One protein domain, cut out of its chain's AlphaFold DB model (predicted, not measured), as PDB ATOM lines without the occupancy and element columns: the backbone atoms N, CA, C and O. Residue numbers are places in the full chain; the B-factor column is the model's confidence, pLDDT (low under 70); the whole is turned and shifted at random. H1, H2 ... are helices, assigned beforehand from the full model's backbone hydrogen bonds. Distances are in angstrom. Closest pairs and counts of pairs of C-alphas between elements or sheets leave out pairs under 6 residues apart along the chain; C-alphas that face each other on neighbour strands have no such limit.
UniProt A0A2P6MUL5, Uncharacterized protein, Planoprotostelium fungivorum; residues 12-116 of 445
ATOM      1  N   TYR A  12     336.222 329.271 304.434       88.38
ATOM      2  CA  TYR A  12     335.137 328.352 304.785       88.38
ATOM      3  C   TYR A  12     335.628 327.072 305.486       88.38
ATOM      4  O   TYR A  12     335.117 326.711 306.548       88.38
ATOM      5  N   TYR A  13     336.644 326.395 304.940       83.12
ATOM      6  CA  TYR A  13     337.160 325.161 305.544       83.12
ATOM      7  C   TYR A  13     337.856 325.409 306.883       83.12
ATOM      8  O   TYR A  13     337.723 324.590 307.793       83.12
ATOM      9  N   LYS A  14     338.546 326.547 307.036       85.50
ATOM     10  CA  LYS A  14     339.153 326.931 308.319       85.50
ATOM     11  C   LYS A  14     338.085 327.144 309.394       85.50
ATOM     12  O   LYS A  14     338.166 326.530 310.451       85.50
ATOM     13  N   GLN A  15     337.035 327.908 309.084       87.12
ATOM     14  CA  GLN A  15     335.916 328.129 310.006       87.12
ATOM     15  C   GLN A  15     335.236 326.817 310.416       87.12
ATOM     16  O   GLN A  15     334.949 326.611 311.592       87.12
ATOM     17  N   LYS A  16     335.022 325.895 309.469       87.06
ATOM     18  CA  LYS A  16     334.445 324.576 309.767       87.06
ATOM     19  C   LYS A  16     335.356 323.709 310.636       87.06
ATOM     20  O   LYS A  16     334.861 323.026 311.530       87.06
ATOM     21  N   TYR A  17     336.666 323.750 310.406       82.19
ATOM     22  CA  TYR A  17     337.634 323.037 311.235       82.19
ATOM     23  C   TYR A  17     337.682 323.589 312.665       82.19
ATOM     24  O   TYR A  17     337.666 322.816 313.623       82.19
ATOM     25  N   ASP A  18     337.677 324.914 312.821       83.25
ATOM     26  CA  ASP A  18     337.689 325.561 314.134       83.25
ATOM     27  C   ASP A  18     336.395 325.274 314.914       83.25
ATOM     28  O   ASP A  18     336.458 324.931 316.096       83.25
ATOM     29  N   GLN A  19     335.236 325.287 314.243       86.56
ATOM     30  CA  GLN A  19     333.955 324.856 314.824       86.56
ATOM     31  C   GLN A  19     334.006 323.399 315.303       86.56
ATOM     32  O   GLN A  19     333.609 323.096 316.428       86.56
ATOM     33  N   TYR A  20     334.532 322.487 314.480       87.00
ATOM     34  CA  TYR A  20     334.690 321.082 314.861       87.00
ATOM     35  C   TYR A  20     335.618 320.920 316.072       87.00
ATOM     36  O   TYR A  20     335.311 320.172 317.001       87.00
ATOM     37  N   LYS A  21     336.739 321.646 316.089       82.31
ATOM     38  CA  LYS A  21     337.707 321.617 317.185       82.31
ATOM     39  C   LYS A  21     337.092 322.106 318.499       82.31
ATOM     40  O   LYS A  21     337.344 321.484 319.526       82.31
ATOM     41  N   GLN A  22     336.279 323.164 318.469       81.56
ATOM     42  CA  GLN A  22     335.565 323.666 319.649       81.56
ATOM     43  C   GLN A  22     334.548 322.651 320.182       81.56
ATOM     44  O   GLN A  22     334.546 322.364 321.375       81.56
ATOM     45  N   LEU A  23     333.729 322.059 319.306       84.12
ATOM     46  CA  LEU A  23     332.754 321.036 319.705       84.12
ATOM     47  C   LEU A  23     333.432 319.801 320.308       84.12
ATOM     48  O   LEU A  23     332.948 319.242 321.291       84.12
ATOM     49  N   LEU A  24     334.564 319.390 319.733       80.69
ATOM     50  CA  LEU A  24     335.357 318.285 320.255       80.69
ATOM     51  C   LEU A  24     335.935 318.605 321.641       80.69
ATOM     52  O   LEU A  24     335.906 317.738 322.507       80.69
ATOM     53  N   ASP A  25     336.436 319.825 321.855       78.81
ATOM     54  CA  ASP A  25     336.976 320.260 323.153       78.81
ATOM     55  C   ASP A  25     335.889 320.274 324.236       78.81
ATOM     56  O   ASP A  25     336.085 319.716 325.310       78.81
ATOM     57  N   ILE A  26     334.713 320.834 323.929       83.81
ATOM     58  CA  ILE A  26     333.572 320.892 324.858       83.81
ATOM     59  C   ILE A  26     333.133 319.484 325.266       83.81
ATOM     60  O   ILE A  26     332.974 319.210 326.454       83.81
ATOM     61  N   LYS A  27     332.966 318.587 324.288       84.44
ATOM     62  CA  LYS A  27     332.531 317.215 324.557       84.44
ATOM     63  C   LYS A  27     333.554 316.452 325.397       84.44
ATOM     64  O   LYS A  27     333.185 315.825 326.380       84.44
ATOM     65  N   LEU A  28     334.839 316.545 325.052       79.50
ATOM     66  CA  LEU A  28     335.888 315.857 325.806       79.50
ATOM     67  C   LEU A  28     336.008 316.383 327.237       79.50
ATOM     68  O   LEU A  28     336.175 315.576 328.143       79.50
ATOM     69  N   ARG A  29     335.857 317.692 327.468       75.50
ATOM     70  CA  ARG A  29     335.811 318.254 328.828       75.50
ATOM     71  C   ARG A  29     334.661 317.684 329.647       75.50
ATOM     72  O   ARG A  29     334.858 317.340 330.807       75.50
ATOM     73  N   GLN A  30     333.473 317.579 329.048       75.62
ATOM     74  CA  GLN A  30     332.312 316.974 329.703       75.62
ATOM     75  C   GLN A  30     332.598 315.514 330.061       75.62
ATOM     76  O   GLN A  30     332.454 315.138 331.221       75.62
ATOM     77  N   ASP A  31     333.102 314.734 329.108       76.56
ATOM     78  CA  ASP A  31     333.441 313.326 329.319       76.56
ATOM     79  C   ASP A  31     334.518 313.161 330.419       76.56
ATOM     80  O   ASP A  31     334.396 312.303 331.294       76.56
ATOM     81  N   VAL A  32     335.549 314.018 330.443       76.88
ATOM     82  CA  VAL A  32     336.581 314.031 331.501       76.88
ATOM     83  C   VAL A  32     335.978 314.385 332.859       76.88
ATOM     84  O   VAL A  32     336.247 313.691 333.835       76.88
ATOM     85  N   SER A  33     335.123 315.411 332.935       73.12
ATOM     86  CA  SER A  33     334.453 315.799 334.187       73.12
ATOM     87  C   SER A  33     333.509 314.718 334.726       73.12
ATOM     88  O   SER A  33     333.306 314.619 335.931       73.12
ATOM     89  N   GLN A  34     332.975 313.875 333.839       76.50
ATOM     90  CA  GLN A  34     332.151 312.713 334.174       76.50
ATOM     91  C   GLN A  34     332.985 311.465 334.512       76.50
ATOM     92  O   GLN A  34     332.425 310.410 334.800       76.50
ATOM     93  N   GLY A  35     334.317 311.557 334.471       80.25
ATOM     94  CA  GLY A  35     335.220 310.459 334.807       80.25
ATOM     95  C   GLY A  35     335.319 309.356 333.748       80.25
ATOM     96  O   GLY A  35     335.949 308.329 334.005       80.25
ATOM     97  N   LEU A  36     334.768 309.554 332.541       80.31
ATOM     98  CA  LEU A  36     334.800 308.565 331.447       80.31
ATOM     99  C   LEU A  36     336.226 308.197 331.002       80.31
ATOM    100  O   LEU A  36     336.434 307.137 330.414       80.31
ATOM    101  N   TYR A  37     337.212 309.050 331.295       85.50
ATOM    102  CA  TYR A  37     338.618 308.858 330.929       85.50
ATOM    103  C   TYR A  37     339.558 308.636 332.122       85.50
ATOM    104  O   TYR A  37     340.776 308.702 331.955       85.50
ATOM    105  N   ASN A  38     339.025 308.313 333.306       85.00
ATOM    106  CA  ASN A  38     339.840 308.079 334.504       85.00
ATOM    107  C   ASN A  38     340.880 306.970 334.303       85.00
ATOM    108  O   ASN A  38     342.026 307.137 334.704       85.00
ATOM    109  N   ASN A  39     340.528 305.896 333.593       84.31
ATOM    110  CA  ASN A  39     341.456 304.798 333.298       84.31
ATOM    111  C   ASN A  39     342.611 305.244 332.380       84.31
ATOM    112  O   ASN A  39     343.753 304.845 332.575       84.31
ATOM    113  N   VAL A  40     342.334 306.128 331.410       84.94
ATOM    114  CA  VAL A  40     343.354 306.696 330.505       84.94
ATOM    115  C   VAL A  40     344.322 307.591 331.276       84.94
ATOM    116  O   VAL A  40     345.524 307.577 331.021       84.94
ATOM    117  N   ILE A  41     343.790 308.375 332.213       85.00
ATOM    118  CA  ILE A  41     344.560 309.262 333.086       85.00
ATOM    119  C   ILE A  41     345.417 308.446 334.060       85.00
ATOM    120  O   ILE A  41     346.597 308.739 334.222       85.00
ATOM    121  N   GLN A  42     344.850 307.415 334.686       84.75
ATOM    122  CA  GLN A  42     345.576 306.535 335.601       84.75
ATOM    123  C   GLN A  42     346.728 305.831 334.893       84.75
ATOM    124  O   GLN A  42     347.856 305.915 335.365       84.75
ATOM    125  N   ASP A  43     346.469 305.239 333.725       83.81
ATOM    126  CA  ASP A  43     347.517 304.587 332.939       83.81
ATOM    127  C   ASP A  43     348.630 305.568 332.524       83.81
ATOM    128  O   ASP A  43     349.802 305.201 332.463       83.81
ATOM    129  N   TYR A  44     348.286 306.831 332.249       84.94
ATOM    130  CA  TYR A  44     349.280 307.872 331.972       84.94
ATOM    131  C   TYR A  44     350.176 308.166 333.183       84.94
ATOM    132  O   TYR A  44     351.367 308.407 333.006       84.94
ATOM    133  N   HIS A  45     349.627 308.127 334.401       80.56
ATOM    134  CA  HIS A  45     350.398 308.305 335.638       80.56
ATOM    135  C   HIS A  45     351.197 307.056 336.037       80.56
ATOM    136  O   HIS A  45     352.120 307.174 336.835       80.56
ATOM    137  N   THR A  46     350.900 305.884 335.469       86.19
ATOM    138  CA  THR A  46     351.702 304.655 335.624       86.19
ATOM    139  C   THR A  46     352.766 304.506 334.526       86.19
ATOM    140  O   THR A  46     353.038 303.398 334.073       86.19
ATOM    141  N   ASP A  47     353.320 305.622 334.047       82.31
ATOM    142  CA  ASP A  47     354.397 305.695 333.047       82.31
ATOM    143  C   ASP A  47     354.088 305.114 331.647       82.31
ATOM    144  O   ASP A  47     355.003 304.879 330.853       82.31
ATOM    145  N   CYS A  48     352.812 304.940 331.264       82.50
ATOM    146  CA  CYS A  48     352.487 304.576 329.877       82.50
ATOM    147  C   CYS A  48     352.776 305.732 328.912       82.50
ATOM    148  O   CYS A  48     352.366 306.883 329.104       82.50
ATOM    149  N   THR A  49     353.412 305.421 327.784       85.25
ATOM    150  CA  THR A  49     353.689 306.418 326.754       85.25
ATOM    151  C   THR A  49     352.405 306.855 326.041       85.25
ATOM    152  O   THR A  49     351.429 306.115 325.889       85.25
ATOM    153  N   ARG A  50     352.409 308.077 325.490       82.88
ATOM    154  CA  ARG A  50     351.259 308.602 324.725       82.88
ATOM    155  C   ARG A  50     350.876 307.727 323.528       82.88
ATOM    156  O   ARG A  50     349.710 307.717 323.144       82.88
ATOM    157  N   GLY A  51     351.838 307.030 322.917       76.88
ATOM    158  CA  GLY A  51     351.578 306.121 321.798       76.88
ATOM    159  C   GLY A  51     350.832 304.861 322.239       76.88
ATOM    160  O   GLY A  51     349.881 304.442 321.576       76.88
ATOM    161  N   GLU A  52     351.212 304.309 323.389       82.38
ATOM    162  CA  GLU A  52     350.558 303.141 323.987       82.38
ATOM    163  C   GLU A  52     349.129 303.470 324.405       82.38
ATOM    164  O   GLU A  52     348.219 302.722 324.072       82.38
ATOM    165  N   LEU A  53     348.899 304.638 325.010       82.56
ATOM    166  CA  LEU A  53     347.551 305.092 325.369       82.56
ATOM    167  C   LEU A  53     346.651 305.301 324.147       82.56
ATOM    168  O   LEU A  53     345.495 304.881 324.157       82.56
ATOM    169  N   CYS A  54     347.175 305.911 323.074       82.94
ATOM    170  CA  CYS A  54     346.425 306.048 321.820       82.94
ATOM    171  C   CYS A  54     345.993 304.680 321.278       82.94
ATOM    172  O   CYS A  54     344.868 304.535 320.809       82.94
ATOM    173  N   THR A  55     346.874 303.682 321.366       82.62
ATOM    174  CA  THR A  55     346.620 302.332 320.848       82.62
ATOM    175  C   THR A  55     345.664 301.554 321.754       82.62
ATOM    176  O   THR A  55     344.669 301.022 321.271       82.62
ATOM    177  N   LYS A  56     345.912 301.550 323.070       87.81
ATOM    178  CA  LYS A  56     345.130 300.828 324.089       87.81
ATOM    179  C   LYS A  56     343.674 301.287 324.133       87.81
ATOM    180  O   LYS A  56     342.776 300.462 324.258       87.81
ATOM    181  N   TYR A  57     343.440 302.589 323.982       84.19
ATOM    182  CA  TYR A  57     342.108 303.191 324.074       84.19
ATOM    183  C   TYR A  57     341.516 303.607 322.723       84.19
ATOM    184  O   TYR A  57     340.463 304.242 322.685       84.19
ATOM    185  N   ASN A  58     342.185 303.273 321.612       88.50
ATOM    186  CA  ASN A  58     341.793 303.673 320.257       88.50
ATOM    187  C   ASN A  58     341.485 305.185 320.150       88.50
ATOM    188  O   ASN A  58     340.477 305.627 319.587       88.50
ATOM    189  N   LEU A  59     342.351 305.999 320.758       86.06
ATOM    190  CA  LEU A  59     342.231 307.451 320.786       86.06
ATOM    191  C   LEU A  59     343.119 308.072 319.713       86.06
ATOM    192  O   LEU A  59     344.277 307.699 319.532       86.06
ATOM    193  N   SER A  60     342.601 309.098 319.036       87.19
ATOM    194  CA  SER A  60     343.464 309.946 318.222       87.19
ATOM    195  C   SER A  60     344.371 310.779 319.126       87.19
ATOM    196  O   SER A  60     343.981 311.193 320.221       87.19
ATOM    197  N   TYR A  61     345.567 311.102 318.634       80.38
ATOM    198  CA  TYR A  61     346.528 311.913 319.382       80.38
ATOM    199  C   TYR A  61     345.948 313.267 319.826       80.38
ATOM    200  O   TYR A  61     346.249 313.757 320.912       80.38
ATOM    201  N   LEU A  62     345.073 313.863 319.005       77.94
ATOM    202  CA  LEU A  62     344.387 315.111 319.338       77.94
ATOM    203  C   LEU A  62     343.444 314.941 320.538       77.94
ATOM    204  O   LEU A  62     343.466 315.784 321.431       77.94
ATOM    205  N   LYS A  63     342.663 313.851 320.579       82.75
ATOM    206  CA  LYS A  63     341.760 313.546 321.698       82.75
ATOM    207  C   LYS A  63     342.543 313.304 322.984       82.75
ATOM    208  O   LYS A  63     342.251 313.942 323.987       82.75
ATOM    209  N   LEU A  64     343.585 312.468 322.930       84.94
ATOM    210  CA  LEU A  64     344.447 312.195 324.084       84.94
ATOM    211  C   LEU A  64     345.093 313.482 324.618       84.94
ATOM    212  O   LEU A  64     345.107 313.725 325.821       84.94
ATOM    213  N   LYS A  65     345.578 314.350 323.723       82.56
ATOM    214  CA  LYS A  65     346.147 315.646 324.104       82.56
ATOM    215  C   LYS A  65     345.124 316.557 324.788       82.56
ATOM    216  O   LYS A  65     345.514 317.343 325.642       82.56
ATOM    217  N   THR A  66     343.849 316.523 324.407       79.31
ATOM    218  CA  THR A  66     342.792 317.282 325.097       79.31
ATOM    219  C   THR A  66     342.484 316.693 326.468       79.31
ATOM    220  O   THR A  66     342.581 317.417 327.447       79.31
ATOM    221  N   ILE A  67     342.263 315.380 326.551       82.19
ATOM    222  CA  ILE A  67     341.963 314.674 327.809       82.19
ATOM    223  C   ILE A  67     343.032 314.950 328.876       82.19
ATOM    224  O   ILE A  67     342.717 315.359 329.988       82.19
ATOM    225  N   LEU A  68     344.310 314.805 328.513       82.00
ATOM    226  CA  LEU A  68     345.422 315.061 329.432       82.00
ATOM    227  C   LEU A  68     345.589 316.551 329.770       82.00
ATOM    228  O   LEU A  68     346.149 316.878 330.808       82.00
ATOM    229  N   ARG A  69     345.138 317.476 328.911       76.19
ATOM    230  CA  ARG A  69     345.160 318.914 329.235       76.19
ATOM    231  C   ARG A  69     344.138 319.260 330.308       76.19
ATOM    232  O   ARG A  69     344.465 320.053 331.184       76.19
ATOM    233  N   ASP A  70     342.945 318.685 330.235       66.94
ATOM    234  CA  ASP A  70     341.857 319.002 331.159       66.94
ATOM    235  C   ASP A  70     342.108 318.432 332.562       66.94
ATOM    236  O   ASP A  70     341.832 319.108 333.551       66.94
ATOM    237  N   GLU A  71     342.740 317.259 332.666       67.25
ATOM    238  CA  GLU A  71     343.174 316.680 333.950       67.25
ATOM    239  C   GLU A  71     344.101 317.613 334.741       67.25
ATOM    240  O   GLU A  71     343.901 317.833 335.936       67.25
ATOM    241  N   HIS A  72     345.071 318.224 334.061       60.56
ATOM    242  CA  HIS A  72     346.007 319.152 334.690       60.56
ATOM    243  C   HIS A  72     345.355 320.483 335.099       60.56
ATOM    244  O   HIS A  72     345.854 321.148 336.001       60.56
ATOM    245  N   ILE A  73     344.249 320.884 334.459       55.94
ATOM    246  CA  ILE A  73     343.506 322.107 334.808       55.94
ATOM    247  C   ILE A  73     342.639 321.878 336.054       55.94
ATOM    248  O   ILE A  73     342.498 322.782 336.872       55.94
ATOM    249  N   LEU A  74     342.106 320.666 336.231       53.81
ATOM    250  CA  LEU A  74     341.258 320.300 337.373       53.81
ATOM    251  C   LEU A  74     342.017 320.219 338.710       53.81
ATOM    252  O   LEU A  74     341.385 320.195 339.763       53.81
ATOM    253  N   LYS A  75     343.357 320.194 338.684       59.97
ATOM    254  CA  LYS A  75     344.212 320.163 339.884       59.97
ATOM    255  C   LYS A  75     344.442 321.533 340.532       59.97
ATOM    256  O   LYS A  75     344.898 321.576 341.671       59.97
ATOM    257  N   ILE A  76     344.103 322.636 339.858       54.34
ATOM    258  CA  ILE A  76     344.169 323.986 340.439       54.34
ATOM    259  C   ILE A  76     342.772 324.342 340.975       54.34
ATOM    260  O   ILE A  76     341.815 324.312 340.195       54.34
ATOM    261  N   PRO A  77     342.613 324.701 342.264       55.25
ATOM    262  CA  PRO A  77     341.321 325.126 342.794       55.25
ATOM    263  C   PRO A  77     340.761 326.299 341.977       55.25
ATOM    264  O   PRO A  77     341.451 327.288 341.728       55.25
ATOM    265  N   SER A  78     339.499 326.219 341.536       53.56
ATOM    266  CA  SER A  78     338.933 327.234 340.626       53.56
ATOM    267  C   SER A  78     338.863 328.636 341.247       53.56
ATOM    268  O   SER A  78     338.845 329.627 340.517       53.56
ATOM    269  N   ALA A  79     338.825 328.720 342.581       51.62
ATOM    270  CA  ALA A  79     338.889 329.972 343.330       51.62
ATOM    271  C   ALA A  79     340.253 330.666 343.162       51.62
ATOM    272  O   ALA A  79     340.300 331.869 342.903       51.62
ATOM    273  N   ASP A  80     341.342 329.895 343.185       63.78
ATOM    274  CA  ASP A  80     342.703 330.408 343.017       63.78
ATOM    275  C   ASP A  80     342.936 330.879 341.578       63.78
ATOM    276  O   ASP A  80     343.596 331.885 341.343       63.78
ATOM    277  N   VAL A  81     342.320 330.219 340.592       62.69
ATOM    278  CA  VAL A  81     342.399 330.620 339.176       62.69
ATOM    279  C   VAL A  81     341.821 332.019 338.940       62.69
ATOM    280  O   VAL A  81     342.429 332.826 338.231       62.69
ATOM    281  N   ALA A  82     340.651 332.316 339.515       67.44
ATOM    282  CA  ALA A  82     340.002 333.615 339.362       67.44
ATOM    283  C   ALA A  82     340.769 334.725 340.099       67.44
ATOM    284  O   ALA A  82     340.982 335.800 339.534       67.44
ATOM    285  N   ASP A  83     341.241 334.442 341.315       73.31
ATOM    286  CA  ASP A  83     342.028 335.375 342.125       73.31
ATOM    287  C   ASP A  83     343.400 335.670 341.491       73.31
ATOM    288  O   ASP A  83     343.771 336.831 341.317       73.31
ATOM    289  N   ILE A  84     344.121 334.651 341.008       71.00
ATOM    290  CA  ILE A  84     345.387 334.824 340.272       71.00
ATOM    291  C   ILE A  84     345.170 335.666 339.010       71.00
ATOM    292  O   ILE A  84     345.971 336.557 338.716       71.00
ATOM    293  N   LYS A  85     344.085 335.417 338.261       71.31
ATOM    294  CA  LYS A  85     343.766 336.200 337.060       71.31
ATOM    295  C   LYS A  85     343.526 337.669 337.409       71.31
ATOM    296  O   LYS A  85     344.091 338.542 336.750       71.31
ATOM    297  N   LEU A  86     342.754 337.939 338.460       76.06
ATOM    298  CA  LEU A  86     342.455 339.292 338.923       76.06
ATOM    299  C   LEU A  86     343.715 340.018 339.423       76.06
ATOM    300  O   LEU A  86     343.959 341.167 339.051       76.06
ATOM    301  N   ARG A  87     344.568 339.341 340.200       75.38
ATOM    302  CA  ARG A  87     345.840 339.897 340.694       75.38
ATOM    303  C   ARG A  87     346.827 340.204 339.566       75.38
ATOM    304  O   ARG A  87     347.505 341.228 339.624       75.38
ATOM    305  N   LEU A  88     346.878 339.375 338.519       72.75
ATOM    306  CA  LEU A  88     347.699 339.627 337.326       72.75
ATOM    307  C   LEU A  88     347.172 340.799 336.491       72.75
ATOM    308  O   LEU A  88     347.965 341.636 336.062       72.75
ATOM    309  N   GLN A  89     345.854 340.881 336.276       67.94
ATOM    310  CA  GLN A  89     345.226 341.994 335.551       67.94
ATOM    311  C   GLN A  89     345.453 343.330 336.267       67.94
ATOM    312  O   GLN A  89     345.794 344.324 335.630       67.94
ATOM    313  N   ASN A  90     345.377 343.323 337.599       78.25
ATOM    314  CA  ASN A  90     345.627 344.495 338.435       78.25
ATOM    315  C   ASN A  90     347.121 344.757 338.703       78.25
ATOM    316  O   ASN A  90     347.447 345.675 339.451       78.25
ATOM    317  N   LYS A  91     348.035 343.967 338.114       78.38
ATOM    318  CA  LYS A  91     349.497 344.041 338.316       78.38
ATOM    319  C   LYS A  91     349.939 343.960 339.792       78.38
ATOM    320  O   LYS A  91     351.033 344.404 340.123       78.38
ATOM    321  N   LEU A  92     349.116 343.371 340.664       73.44
ATOM    322  CA  LEU A  92     349.391 343.199 342.099       73.44
ATOM    323  C   LEU A  92     350.406 342.082 342.379       73.44
ATOM    324  O   LEU A  92     350.997 342.040 343.452       73.44
ATOM    325  N   THR A  93     350.600 341.174 341.423       66.38
ATOM    326  CA  THR A  93     351.566 340.070 341.495       66.38
ATOM    327  C   THR A  93     352.213 339.863 340.134       66.38
ATOM    328  O   THR A  93     351.540 339.950 339.102       66.38
ATOM    329  N   THR A  94     353.503 339.546 340.102       69.75
ATOM    330  CA  THR A  94     354.231 339.274 338.859       69.75
ATOM    331  C   THR A  94     354.088 337.814 338.425       69.75
ATOM    332  O   THR A  94     353.907 336.910 339.239       69.75
ATOM    333  N   LYS A  95     354.240 337.545 337.119       57.72
ATOM    334  CA  LYS A  95     354.211 336.168 336.585       57.72
ATOM    335  C   LYS A  95     355.243 335.258 337.261       57.72
ATOM    336  O   LYS A  95     354.971 334.087 337.497       57.72
ATOM    337  N   LYS A  96     356.406 335.822 337.602       62.28
ATOM    338  CA  LYS A  96     357.507 335.125 338.274       62.28
ATOM    339  C   LYS A  96     357.127 334.672 339.687       62.28
ATOM    340  O   LYS A  96     357.477 333.565 340.076       62.28
ATOM    341  N   GLU A  97     356.396 335.494 340.433       65.25
ATOM    342  CA  GLU A  97     355.942 335.159 341.789       65.25
ATOM    343  C   GLU A  97     354.868 334.073 341.769       65.25
ATOM    344  O   GLU A  97     354.957 333.116 342.534       65.25
ATOM    345  N   VAL A  98     353.921 334.149 340.829       64.31
ATOM    346  CA  VAL A  98     352.911 333.095 340.639       64.31
ATOM    347  C   VAL A  98     353.593 331.769 340.263       64.31
ATOM    348  O   VAL A  98     353.296 330.733 340.850       64.31
ATOM    349  N   MET A  99     354.587 331.800 339.366       54.34
ATOM    350  CA  MET A  99     355.410 330.632 339.004       54.34
ATOM    351  C   MET A  99     356.245 330.062 340.160       54.34
ATOM    352  O   MET A  99     356.595 328.885 340.134       54.34
ATOM    353  N   SER A 100     356.608 330.888 341.142       57.12
ATOM    354  CA  SER A 100     357.343 330.447 342.331       57.12
ATOM    355  C   SER A 100     356.423 329.823 343.382       57.12
ATOM    356  O   SER A 100     356.891 329.011 344.176       57.12
ATOM    357  N   GLN A 101     355.145 330.213 343.411       59.03
ATOM    358  CA  GLN A 101     354.164 329.730 344.384       59.03
ATOM    359  C   GLN A 101     353.563 328.373 344.000       59.03
ATOM    360  O   GLN A 101     353.358 327.540 344.879       59.03
ATOM    361  N   TYR A 102     353.349 328.106 342.708       56.22
ATOM    362  CA  TYR A 102     352.890 326.797 342.231       56.22
ATOM    363  C   TYR A 102     353.983 326.177 341.359       56.22
ATOM    364  O   TYR A 102     354.443 326.797 340.403       56.22
ATOM    365  N   LYS A 103     354.443 324.970 341.720       52.62
ATOM    366  CA  LYS A 103     355.616 324.300 341.130       52.62
ATOM    367  C   LYS A 103     355.666 324.441 339.597       52.62
ATOM    368  O   LYS A 103     354.687 324.190 338.898       52.62
ATOM    369  N   ILE A 104     356.859 324.771 339.093       38.12
ATOM    370  CA  ILE A 104     357.214 325.214 337.725       38.12
ATOM    371  C   ILE A 104     356.585 324.396 336.572       38.12
ATOM    372  O   ILE A 104     356.393 324.918 335.473       38.12
ATOM    373  N   ILE A 105     356.217 323.133 336.799       43.06
ATOM    374  CA  ILE A 105     355.642 322.254 335.769       43.06
ATOM    375  C   ILE A 105     354.148 322.543 335.516       43.06
ATOM    376  O   ILE A 105     353.696 322.425 334.373       43.06
ATOM    377  N   GLU A 106     353.383 322.970 336.527       43.34
ATOM    378  CA  GLU A 106     351.924 323.146 336.409       43.34
ATOM    379  C   GLU A 106     351.532 324.474 335.730       43.34
ATOM    380  O   GLU A 106     350.546 324.533 334.994       43.34
ATOM    381  N   ILE A 107     352.350 325.526 335.856       39.72
ATOM    382  CA  ILE A 107     352.011 326.879 335.378       39.72
ATOM    383  C   ILE A 107     352.477 327.192 333.947       39.72
ATOM    384  O   ILE A 107     351.791 327.932 333.232       39.72
ATOM    385  N   CYS A 108     353.594 326.627 333.471       34.56
ATOM    386  CA  CYS A 108     354.094 326.911 332.113       34.56
ATOM    387  C   CYS A 108     353.062 326.572 331.016       34.56
ATOM    388  O   CYS A 108     353.078 327.165 329.937       34.56
ATOM    389  N   ARG A 109     352.110 325.667 331.297       42.69
ATOM    390  CA  ARG A 109     350.981 325.347 330.403       42.69
ATOM    391  C   ARG A 109     349.729 326.196 330.649       42.69
ATOM    392  O   ARG A 109     348.962 326.401 329.710       42.69
ATOM    393  N   PHE A 110     349.545 326.729 331.857       38.25
ATOM    394  CA  PHE A 110     348.441 327.619 332.230       38.25
ATOM    395  C   PHE A 110     348.573 329.010 331.572       38.25
ATOM    396  O   PHE A 110     347.613 329.513 330.985       38.25
ATOM    397  N   TYR A 111     349.783 329.586 331.535       35.81
ATOM    398  CA  TYR A 111     350.027 330.891 330.890       35.81
ATOM    399  C   TYR A 111     349.826 330.893 329.369       35.81
ATOM    400  O   TYR A 111     349.424 331.914 328.813       35.81
ATOM    401  N   SER A 112     350.032 329.759 328.691       39.97
ATOM    402  CA  SER A 112     349.767 329.662 327.249       39.97
ATOM    403  C   SER A 112     348.277 329.814 326.909       39.97
ATOM    404  O   SER A 112     347.962 330.185 325.781       39.97
ATOM    405  N   ASN A 113     347.370 329.542 327.856       38.56
ATOM    406  CA  ASN A 113     345.922 329.618 327.646       38.56
ATOM    407  C   ASN A 113     345.331 330.989 328.016       38.56
ATOM    408  O   ASN A 113     344.386 331.422 327.361       38.56
ATOM    409  N   ILE A 114     345.896 331.706 328.996       37.72
ATOM    410  CA  ILE A 114     345.462 333.081 329.322       37.72
ATOM    411  C   ILE A 114     345.859 334.054 328.205       37.72
ATOM    412  O   ILE A 114     345.038 334.860 327.775       37.72
ATOM    413  N   CYS A 115     347.070 333.921 327.651       33.59
ATOM    414  CA  CYS A 115     347.524 334.774 326.547       33.59
ATOM    415  C   CYS A 115     346.710 334.604 325.248       33.59
ATOM    416  O   CYS A 115     346.786 335.470 324.389       33.59
ATOM    417  N   LEU A 116     345.930 333.526 325.088       34.12
ATOM    418  CA  LEU A 116     345.068 333.318 323.915       34.12
ATOM    419  C   LEU A 116     343.659 333.914 324.074       34.12
ATOM    420  O   LEU A 116     342.974 334.095 323.070       34.12
TER     421      LEU A 116
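Overview. This is residues 12 to 116 of the 445 residues of an uncharacterized protein of Planoprotostelium fungivorum (UniProt A0A2P6MUL5). Two loose lobes sit side by side: in the first, the helices H1, H2 and H3 meet round H4 at steep or nearly square angles, and the first part of H1, residues 12 to 20, sticks out as an arm; in the second, H5, H6 and H7 fold back and forth in an open zigzag with few contacts. H4 runs from the first lobe toward the second. The printed part has 105 residues with seven named helices, H1 to H7 in order, and no named strand; the class is all helix. It is loose, with a radius of gyration of the C-alphas of 16.2 A and a flat outline of 46 by 42 by 22 A.

Arrangement. Start at H1, residues 12 to 33, which with residues 25 to 32 alone touches the hub H4, residues 61 to 74; look at the C-alphas of Leu 28 and Ile 67, their closest, 6.5 A apart, at a steep tilt of 50 degrees, the same way. Next come H2, residues 38 to 45, and H3, residues 50 to 56, a helical hairpin at a steep tilt of 41 degrees, closest at the C-alphas of Val 40 and Leu 53, 6.8 A. H4 only just touches H2, with 3 pairs of C-alphas within 8 A, closest at Ile 41 and Leu 68, 6.9 A. H3 touches H4 at the C-alphas of Cys 54 and Tyr 61, 6.4 A, only just about perpendicular at 71 degrees. The helix packing is mostly crossed, with no shallow tilt among the pairs that touch and have a tilt. Farther on, H5, residues 78 to 89, and H6, residues 95 to 101, are close but not clearly touching, with the C-alphas of Leu 88 and Lys 95 closest at 7.4 A. H7, residues 104 to 116, is close to H4 but not clearly touching, with the C-alphas of His 72 and Glu 106 closest at 7.3 A. Every O i to N i+4 pair is within hydrogen-bond range in H1, H2, H3, H5 and H6; H4 has 9 of 10, and H7 has 3 of 9, beside 3 of 10 O i to N i+3 pairs.

Along the chain. Find C-alpha 12 at (335.137, 328.352, 304.785); from there H1 runs 32.0 A to C-alpha 33. H4 begins at (346.528, 311.913, 319.382) and is 20.5 A long. H5 spans 16.8 A, and H7 runs 20.1 A to C-alpha 116 at (345.068, 333.318, 323.915).

Size, cuts and confidence. The two C-alphas farthest apart, of Lys 56 and Leu 92, are 46.2 A apart. The printed part has no cut, and the six links are tight. Mean pLDDT of the printed part is 71.1; residues 70 to 82, 89 and 93 to 116 are under 70.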